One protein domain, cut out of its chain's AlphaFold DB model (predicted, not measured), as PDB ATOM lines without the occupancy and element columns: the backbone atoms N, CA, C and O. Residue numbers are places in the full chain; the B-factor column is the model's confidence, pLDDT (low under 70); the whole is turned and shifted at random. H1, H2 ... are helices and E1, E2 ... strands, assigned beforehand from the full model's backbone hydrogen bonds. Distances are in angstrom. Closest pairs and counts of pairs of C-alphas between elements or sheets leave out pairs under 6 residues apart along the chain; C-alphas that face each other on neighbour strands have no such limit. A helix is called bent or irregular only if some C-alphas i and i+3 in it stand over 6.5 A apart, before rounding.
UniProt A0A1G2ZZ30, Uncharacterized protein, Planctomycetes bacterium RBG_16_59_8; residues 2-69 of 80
ATOM      1  N   ASP A   2     233.086 217.815 331.574       93.44
ATOM      2  CA  ASP A   2     233.250 217.140 330.278       93.44
ATOM      3  C   ASP A   2     234.113 217.903 329.262       93.44
ATOM      4  O   ASP A   2     234.982 217.329 328.611       93.44
ATOM      5  N   ARG A   3     233.936 219.227 329.147       96.94
ATOM      6  CA  ARG A   3     234.744 220.053 328.234       96.94
ATOM      7  C   ARG A   3     236.235 220.047 328.589       96.94
ATOM      8  O   ARG A   3     237.064 220.066 327.684       96.94
ATOM      9  N   ILE A   4     236.565 220.061 329.881       96.62
ATOM     10  CA  ILE A   4     237.954 220.035 330.353       96.62
ATOM     11  C   ILE A   4     238.539 218.651 330.093       96.62
ATOM     12  O   ILE A   4     239.592 218.554 329.482       96.62
ATOM     13  N   GLU A   5     237.833 217.588 330.469       94.62
ATOM     14  CA  GLU A   5     238.274 216.205 330.250       94.62
ATOM     15  C   GLU A   5     238.510 215.905 328.768       94.62
ATOM     16  O   GLU A   5     239.560 215.386 328.398       94.62
ATOM     17  N   ALA A   6     237.595 216.339 327.900       96.81
ATOM     18  CA  ALA A   6     237.746 216.218 326.457       96.81
ATOM     19  C   ALA A   6     238.941 217.026 325.914       96.81
ATOM     20  O   ALA A   6     239.525 216.658 324.898       96.81
ATOM     21  N   ALA A   7     239.301 218.147 326.547       97.88
ATOM     22  CA  ALA A   7     240.498 218.900 326.180       97.88
ATOM     23  C   ALA A   7     241.772 218.183 326.653       97.88
ATOM     24  O   ALA A   7     242.721 218.068 325.881       97.88
ATOM     25  N   LEU A   8     241.771 217.656 327.881       97.81
ATOM     26  CA  LEU A   8     242.882 216.889 328.451       97.81
ATOM     27  C   LEU A   8     243.167 215.615 327.651       97.81
ATOM     28  O   LEU A   8     244.325 215.264 327.469       97.81
ATOM     29  N   SER A   9     242.131 214.957 327.125       96.19
ATOM     30  CA  SER A   9     242.283 213.736 326.328       96.19
ATOM     31  C   SER A   9     242.855 213.971 324.927       96.19
ATOM     32  O   SER A   9     243.138 213.012 324.215       96.19
ATOM     33  N   ARG A  10     242.937 215.230 324.477       97.06
ATOM     34  CA  ARG A  10     243.399 215.597 323.127       97.06
ATOM     35  C   ARG A  10     244.613 216.513 323.127       97.06
ATOM     36  O   ARG A  10     245.163 216.764 322.057       97.06
ATOM     37  N   CYS A  11     244.993 217.079 324.270       96.88
ATOM     38  CA  CYS A  11     246.135 217.973 324.314       96.88
ATOM     39  C   CYS A  11     247.437 217.181 324.160       96.88
ATOM     40  O   CYS A  11     247.583 216.069 324.655       96.88
ATOM     41  N   THR A  12     248.400 217.781 323.471       96.31
ATOM     42  CA  THR A  12     249.763 217.247 323.349       96.31
ATOM     43  C   THR A  12     250.692 217.832 324.409       96.31
ATOM     44  O   THR A  12     251.695 217.223 324.770       96.31
ATOM     45  N   HIS A  13     250.328 218.994 324.954       96.19
ATOM     46  CA  HIS A  13     251.031 219.667 326.032       96.19
ATOM     47  C   HIS A  13     250.046 220.115 327.105       96.19
ATOM     48  O   HIS A  13     248.962 220.623 326.811       96.19
ATOM     49  N   PHE A  14     250.451 219.956 328.360       97.25
ATOM     50  CA  PHE A  14     249.727 220.461 329.516       97.25
ATOM     51  C   PHE A  14     250.672 221.319 330.346       97.25
ATOM     52  O   PHE A  14     251.697 220.819 330.799       97.25
ATOM     53  N   LEU A  15     250.330 222.590 330.553       96.94
ATOM     54  CA  LEU A  15     251.112 223.527 331.355       96.94
ATOM     55  C   LEU A  15     250.319 223.913 332.605       96.94
ATOM     56  O   LEU A  15     249.250 224.515 332.499       96.94
ATOM     57  N   ALA A  16     250.848 223.590 333.783       97.25
ATOM     58  CA  ALA A  16     250.323 224.094 335.046       97.25
ATOM     59  C   ALA A  16     251.185 225.247 335.561       97.25
ATOM     60  O   ALA A  16     252.404 225.120 335.683       97.25
ATOM     61  N   VAL A  17     250.535 226.353 335.911       97.00
ATOM     62  CA  VAL A  17     251.193 227.567 336.399       97.00
ATOM     63  C   VAL A  17     250.656 227.901 337.782       97.00
ATOM     64  O   VAL A  17     249.441 227.943 337.963       97.00
ATOM     65  N   GLY A  18     251.536 228.155 338.751       95.75
ATOM     66  CA  GLY A  18     251.114 228.717 340.041       95.75
ATOM     67  C   GLY A  18     250.235 227.789 340.890       95.75
ATOM     68  O   GLY A  18     249.317 228.261 341.556       95.75
ATOM     69  N   THR A  19     250.456 226.472 340.842       96.44
ATOM     70  CA  THR A  19     249.658 225.484 341.591       96.44
ATOM     71  C   THR A  19     250.458 224.846 342.720       96.44
ATOM     72  O   THR A  19     251.646 224.586 342.568       96.44
ATOM     73  N   SER A  20     249.792 224.538 343.833       96.06
ATOM     74  CA  SER A  20     250.337 223.725 344.928       96.06
ATOM     75  C   SER A  20     250.192 222.216 344.689       96.06
ATOM     76  O   SER A  20     250.837 221.417 345.362       96.06
ATOM     77  N   GLY A  21     249.351 221.806 343.731       96.50
ATOM     78  CA  GLY A  21     249.127 220.395 343.406       96.50
ATOM     79  C   GLY A  21     248.197 219.637 344.359       96.50
ATOM     80  O   GLY A  21     248.145 218.414 344.275       96.50
ATOM     81  N   VAL A  22     247.452 220.328 345.235       96.56
ATOM     82  CA  VAL A  22     246.585 219.682 346.251       96.56
ATOM     83  C   VAL A  22     245.088 219.947 346.100       96.56
ATOM     84  O   VAL A  22     244.277 219.226 346.676       96.56
ATOM     85  N   VAL A  23     244.688 220.972 345.342       96.81
ATOM     86  CA  VAL A  23     243.273 221.360 345.232       96.81
ATOM     87  C   VAL A  23     242.590 220.573 344.118       96.81
ATOM     88  O   VAL A  23     242.889 220.750 342.935       96.81
ATOM     89  N   TYR A  24     241.638 219.724 344.492       94.06
ATOM     90  CA  TYR A  24     240.829 218.954 343.551       94.06
ATOM     91  C   TYR A  24     239.589 219.737 343.092       94.06
ATOM     92  O   TYR A  24     239.051 220.533 343.861       94.06
ATOM     93  N   PRO A  25     239.127 219.533 341.841       94.31
ATOM     94  CA  PRO A  25     239.591 218.527 340.872       94.31
ATOM     95  C   PRO A  25     240.852 218.918 340.080       94.31
ATOM     96  O   PRO A  25     241.465 218.054 339.458       94.31
ATOM     97  N   ALA A  26     241.269 220.187 340.111       95.31
ATOM     98  CA  ALA A  26     242.314 220.715 339.231       95.31
ATOM     99  C   ALA A  26     243.673 220.001 339.364       95.31
ATOM    100  O   ALA A  26     244.335 219.742 338.361       95.31
ATOM    101  N   ALA A  27     244.063 219.616 340.583       95.31
ATOM    102  CA  ALA A  27     245.276 218.840 340.845       95.31
ATOM    103  C   ALA A  27     245.317 217.493 340.094       95.31
ATOM    104  O   ALA A  27     246.399 217.013 339.748       95.31
ATOM    105  N   GLY A  28     244.148 216.909 339.798       96.12
ATOM    106  CA  GLY A  28     244.012 215.663 339.046       96.12
ATOM    107  C   GLY A  28     244.175 215.820 337.531       96.12
ATOM    108  O   GLY A  28     244.511 214.850 336.855       96.12
ATOM    109  N   PHE A  29     244.007 217.024 336.975       97.25
ATOM    110  CA  PHE A  29     244.091 217.242 335.522       97.25
ATOM    111  C   PHE A  29     245.474 216.934 334.955       97.25
ATOM    112  O   PHE A  29     245.577 216.365 333.871       97.25
ATOM    113  N   LEU A  30     246.525 217.228 335.721       97.00
ATOM    114  CA  LEU A  30     247.903 216.887 335.368       97.00
ATOM    115  C   LEU A  30     248.078 215.378 335.147       97.00
ATOM    116  O   LEU A  30     248.741 214.955 334.203       97.00
ATOM    117  N   HIS A  31     247.461 214.568 336.010       96.62
ATOM    118  CA  HIS A  31     247.504 213.115 335.899       96.62
ATOM    119  C   HIS A  31     246.755 212.629 334.653       96.62
ATOM    120  O   HIS A  31     247.297 211.838 333.886       96.62
ATOM    121  N   VAL A  32     245.548 213.152 334.410       97.12
ATOM    122  CA  VAL A  32     244.733 212.797 333.235       97.12
ATOM    123  C   VAL A  32     245.437 213.171 331.929       97.12
ATOM    124  O   VAL A  32     245.497 212.348 331.016       97.12
ATOM    125  N   ALA A  33     246.019 214.371 331.842       97.88
ATOM    126  CA  ALA A  33     246.778 214.802 330.669       97.88
ATOM    127  C   ALA A  33     247.983 213.885 330.407       97.88
ATOM    128  O   ALA A  33     248.180 213.434 329.281       97.88
ATOM    129  N   LYS A  34     248.746 213.542 331.456       97.12
ATOM    130  CA  LYS A  34     249.883 212.616 331.350       97.12
ATOM    131  C   LYS A  34     249.460 211.239 330.843       97.12
ATOM    132  O   LYS A  34     250.094 210.703 329.942       97.12
ATOM    133  N   LEU A  35     248.386 210.676 331.402       97.31
ATOM    134  CA  LEU A  35     247.844 209.387 330.959       97.31
ATOM    135  C   LEU A  35     247.316 209.433 329.522       97.31
ATOM    136  O   LEU A  35     247.376 208.430 328.820       97.31
ATOM    137  N   SER A  36     246.844 210.597 329.079       97.38
ATOM    138  CA  SER A  36     246.389 210.828 327.703       97.38
ATOM    139  C   SER A  36     247.542 211.066 326.717       97.38
ATOM    140  O   SER A  36     247.296 211.267 325.532       97.38
ATOM    141  N   GLY A  37     248.798 211.026 327.182       97.25
ATOM    142  CA  GLY A  37     249.995 211.149 326.348       97.25
ATOM    143  C   GLY A  37     250.542 212.570 326.200       97.25
ATOM    144  O   GLY A  37     251.467 212.774 325.417       97.25
ATOM    145  N   ALA A  38     250.018 213.552 326.938       97.75
ATOM    146  CA  ALA A  38     250.531 214.916 326.887       97.75
ATOM    147  C   ALA A  38     251.884 215.047 327.607       97.75
ATOM    148  O   ALA A  38     252.080 214.515 328.705       97.75
ATOM    149  N   THR A  39     252.785 215.857 327.051       97.06
ATOM    150  CA  THR A  39     253.988 216.312 327.760       97.06
ATOM    151  C   THR A  39     253.589 217.341 328.810       97.06
ATOM    152  O   THR A  39     252.996 218.380 328.500       97.06
ATOM    153  N   THR A  40     253.913 217.053 330.066       97.00
ATOM    154  CA  THR A  40     253.501 217.863 331.210       97.00
ATOM    155  C   THR A  40     254.586 218.844 331.642       97.00
ATOM    156  O   THR A  40     255.701 218.456 331.989       97.00
ATOM    157  N   HIS A  41     254.222 220.121 331.679       96.94
ATOM    158  CA  HIS A  41     255.072 221.254 332.017       96.94
ATOM    159  C   HIS A  41     254.564 221.952 333.279       96.94
ATOM    160  O   HIS A  41     253.354 222.109 333.461       96.94
ATOM    161  N   GLY A  42     255.476 222.386 334.142       96.25
ATOM    162  CA  GLY A  42     255.153 223.148 335.346       96.25
ATOM    163  C   GLY A  42     255.976 224.425 335.450       96.25
ATOM    164  O   GLY A  42     257.183 224.391 335.229       96.25
ATOM    165  N   ILE A  43     255.332 225.536 335.810       96.25
ATOM    166  CA  ILE A  43     256.001 226.788 336.183       96.25
ATOM    167  C   ILE A  43     255.462 227.235 337.539       96.25
ATOM    168  O   ILE A  43     254.283 227.579 337.668       96.25
ATOM    169  N   ASN A  44     256.306 227.224 338.567       96.81
ATOM    170  CA  ASN A  44     255.911 227.672 339.902       96.81
ATOM    171  C   ASN A  44     257.118 228.116 340.736       96.81
ATOM    172  O   ASN A  44     258.245 227.721 340.456       96.81
ATOM    173  N   LEU A  45     256.889 228.913 341.780       95.88
ATOM    174  CA  LEU A  45     257.959 229.337 342.694       95.88
ATOM    175  C   LEU A  45     258.519 228.169 343.512       95.88
ATOM    176  O   LEU A  45     259.727 228.080 343.701       95.88
ATOM    177  N   ASP A  46     257.645 227.255 343.931       95.69
ATOM    178  CA  ASP A  46     257.984 226.085 344.735       95.69
ATOM    179  C   ASP A  46     257.522 224.800 344.049       95.69
ATOM    180  O   ASP A  46     256.620 224.810 343.205       95.69
ATOM    181  N   LEU A  47     258.124 223.667 344.412       96.19
ATOM    182  CA  LEU A  47     257.682 222.374 343.899       96.19
ATOM    183  C   LEU A  47     256.284 222.040 344.453       96.19
ATOM    184  O   LEU A  47     256.116 222.009 345.671       96.19
ATOM    185  N   PRO A  48     255.289 221.755 343.597       96.25
ATOM    186  CA  PRO A  48     253.993 221.268 344.052       96.25
ATOM    187  C   PRO A  48     254.075 219.823 344.561       96.25
ATOM    188  O   PRO A  48     254.971 219.059 344.190       96.25
ATOM    189  N   GLU A  49     253.076 219.408 345.338       96.94
ATOM    190  CA  GLU A  49     252.977 218.048 345.899       96.94
ATOM    191  C   GLU A  49     252.968 216.961 344.810       96.94
ATOM    192  O   GLU A  49     253.591 215.907 344.931       96.94
ATOM    193  N   ASN A  50     252.322 217.243 343.678       96.12
ATOM    194  CA  ASN A  50     252.266 216.349 342.523       96.12
ATOM    195  C   ASN A  50     253.414 216.573 341.516       96.12
ATOM    196  O   ASN A  50     253.309 216.152 340.363       96.12
ATOM    197  N   SER A  51     254.519 217.201 341.940       96.44
ATOM    198  CA  SER A  51     255.653 217.585 341.079       96.44
ATOM    199  C   SER A  51     256.226 216.443 340.235       96.44
ATOM    200  O   SER A  51     256.595 216.654 339.083       96.44
ATOM    201  N   ARG A  52     256.216 215.208 340.754       96.44
ATOM    202  CA  ARG A  52     256.679 213.996 340.046       96.44
ATOM    203  C   ARG A  52     255.906 213.687 338.756       96.44
ATOM    204  O   ARG A  52     256.335 212.859 337.953       96.44
ATOM    205  N   LEU A  53     254.737 214.294 338.563       96.94
ATOM    206  CA  LEU A  53     253.945 214.112 337.352       96.94
ATOM    207  C   LEU A  53     254.395 215.028 336.207       96.94
ATOM    208  O   LEU A  53     254.099 214.695 335.058       96.94
ATOM    209  N   PHE A  54     255.138 216.106 336.468       96.50
ATOM    210  CA  PHE A  54     255.710 216.940 335.410       96.50
ATOM    211  C   PHE A  54     256.867 216.224 334.712       96.50
ATOM    212  O   PHE A  54     257.719 215.624 335.360       96.50
ATOM    213  N   ALA A  55     256.880 216.271 333.382       95.38
ATOM    214  CA  ALA A  55     258.033 215.889 332.578       95.38
ATOM    215  C   ALA A  55     259.096 216.995 332.618       95.38
ATOM    216  O   ALA A  55     260.285 216.704 332.697       95.38
ATOM    217  N   ARG A  56     258.656 218.259 332.613       93.88
ATOM    218  CA  ARG A  56     259.511 219.444 332.718       93.88
ATOM    219  C   ARG A  56     258.954 220.397 333.766       93.88
ATOM    220  O   ARG A  56     257.751 220.654 333.801       93.88
ATOM    221  N   PHE A  57     259.813 220.915 334.633       94.44
ATOM    222  CA  PHE A  57     259.416 221.855 335.673       94.44
ATOM    223  C   PHE A  57     260.433 222.987 335.765       94.44
ATOM    224  O   PHE A  57     261.621 222.740 335.958       94.44
ATOM    225  N   HIS A  58     259.951 224.220 335.662       93.25
ATOM    226  CA  HIS A  58     260.755 225.426 335.768       93.25
ATOM    227  C   HIS A  58     260.367 226.164 337.043       93.25
ATOM    228  O   HIS A  58     259.204 226.524 337.252       93.25
ATOM    229  N   ARG A  59     261.356 226.379 337.910       94.31
ATOM    230  CA  ARG A  59     261.143 227.086 339.166       94.31
ATOM    231  C   ARG A  59     261.364 228.580 338.964       94.31
ATOM    232  O   ARG A  59     262.462 228.975 338.597       94.31
ATOM    233  N   GLY A  60     260.358 229.403 339.238       94.38
ATOM    234  CA  GLY A  60     260.482 230.858 339.152       94.38
ATOM    235  C   GLY A  60     259.146 231.577 339.019       94.38
ATOM    236  O   GLY A  60     258.072 230.975 339.099       94.38
ATOM    237  N   LYS A  61     259.205 232.901 338.847       95.19
ATOM    238  CA  LYS A  61     258.005 233.731 338.715       95.19
ATOM    239  C   LYS A  61     257.355 233.501 337.358       95.19
ATOM    240  O   LYS A  61     257.955 233.748 336.317       95.19
ATOM    241  N   ALA A  62     256.079 233.128 337.372       94.94
ATOM    242  CA  ALA A  62     255.313 232.900 336.149       94.94
ATOM    243  C   ALA A  62     255.320 234.109 335.197       94.94
ATOM    244  O   ALA A  62     255.442 233.925 333.993       94.94
ATOM    245  N   GLY A  63     255.241 235.335 335.728       94.75
ATOM    246  CA  GLY A  63     255.254 236.556 334.913       94.75
ATOM    247  C   GLY A  63     256.570 236.813 334.167       94.75
ATOM    248  O   GLY A  63     256.558 237.513 333.163       94.75
ATOM    249  N   GLU A  64     257.681 236.240 334.632       94.38
ATOM    250  CA  GLU A  64     258.999 236.360 333.992       94.38
ATOM    251  C   GLU A  64     259.256 235.176 333.046       94.38
ATOM    252  O   GLU A  64     259.795 235.357 331.959       94.38
ATOM    253  N   LEU A  65     258.816 233.970 333.428       93.31
ATOM    254  CA  LEU A  65     259.087 232.745 332.672       93.31
ATOM    255  C   LEU A  65     258.081 232.480 331.542       93.31
ATOM    256  O   LEU A  65     258.477 232.008 330.484       93.31
ATOM    257  N   LEU A  66     256.790 232.781 331.714       93.25
ATOM    258  CA  LEU A  66     255.782 232.502 330.680       93.25
ATOM    259  C   LEU A  66     256.031 233.209 329.340       93.25
ATOM    260  O   LEU A  66     255.830 232.560 328.318       93.25
ATOM    261  N   PRO A  67     256.471 234.484 329.289       94.00
ATOM    262  CA  PRO A  67     256.782 235.140 328.016       94.00
ATOM    263  C   PRO A  67     257.922 234.478 327.235       94.00
ATOM    264  O   PRO A  67     258.026 234.676 326.029       94.00
ATOM    265  N   LEU A  68     258.782 233.729 327.928       90.44
ATOM    266  CA  LEU A  68     259.911 233.012 327.345       90.44
ATOM    267  C   LEU A  68     259.572 231.554 327.031       90.44
ATOM    268  O   LEU A  68     260.333 230.905 326.328       90.44
ATOM    269  N   TRP A  69     258.467 231.030 327.568       90.75
ATOM    270  CA  TRP A  69     258.129 229.618 327.477       90.75
ATOM    271  C   TRP A  69     257.700 229.220 326.060       90.75
ATOM    272  O   TRP A  69     256.807 229.826 325.468       90.75
TER     273      TRP A  69
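This is residues 2 to 69 of the 80 residues of an uncharacterized protein of Planctomycetes bacterium RBG_16_59_8 (UniProt A0A1G2ZZ30). A small parallel sheet of three strands, E1, E2 and E3, forms the core, with H2 over one face and the short H3 over the opposite face. H1 packs on H2 at one end of the longest axis, and the long link from residue 45 to 55 folds back from the end of E2 to the beginning of E3. The printed part has 68 residues, with three named helices and three named strands in the order H1 E1 H2 E2 E3 H3; the sheet runs E1 E2 E3, and the class is mixed, helices and strands. It is compact, with a radius of gyration of the C-alphas of 11.5 A, and it spans 31 by 24 by 19 A.

H1 is residues 2 to 8, and its C-alpha 2 is at (233.250, 217.140, 330.278). E1 is residues 13 to 17, 13.0 A long from first to last C-alpha. H2, residues 26 to 35, is 15.1 A long; it is neither bent nor irregular, but only just: C-alphas 27 and 30 are 6.4 A apart. E2, residues 39 to 44, is 16.7 A long and begins with C-alpha 39 at (253.988, 216.312, 327.760). E3 is residues 56 to 59, 10.1 A long. H3, residues 62 to 68, is 9.9 A long and ends with C-alpha 68 at (259.911, 233.012, 327.345); it is neither bent nor irregular, but only just: C-alphas 64 and 67 are 6.5 A apart.

H1 touches H2 at a steep tilt of 54 degrees, the same way, with the C-alphas of Leu 8 and Ala 33 closest at 4.9 A. H1 is not on the sheet. E1 and E2 are parallel at 13 degrees, with N 41 and O 14 within hydrogen-bond range at 2.8 A. E1, H2 and E2 make a strand-helix-strand unit, two parallel neighbour strands with a helix between, and its crossover is right-handed. H2 is on the sheet at a height of 9.3 A; it lies over E1 and, only just, with 3 C-alphas, over E2, and runs along the strands at 22 degrees to E1 on the local plane. Its closest C-alphas to E2 are those of Lys 34 and Thr 40, 6.4 A. E2, the inner strand, is parallel to E3 at 7 degrees, with N 58 and O 42 at 2.8 A. H3 is on the opposite face from H2, over E2, with the C-alphas of Ile 43 and Ala 62 closest at 6.2 A. H2 and H3 are apart. Every O i to N i+4 pair is within hydrogen-bond range in H1, 4 of 6 in H2 and 1 of 3 in H3, where 2 of 4 O i to N i+3 pairs are.

The two C-alphas farthest apart are those of Asp 2 and Glu 64, 32.3 A. The printed part has no cut. The link from E2 to E3 is long, with 11 residues. The mean pLDDT of the printed part is 95.9, and no printed residue is under 70.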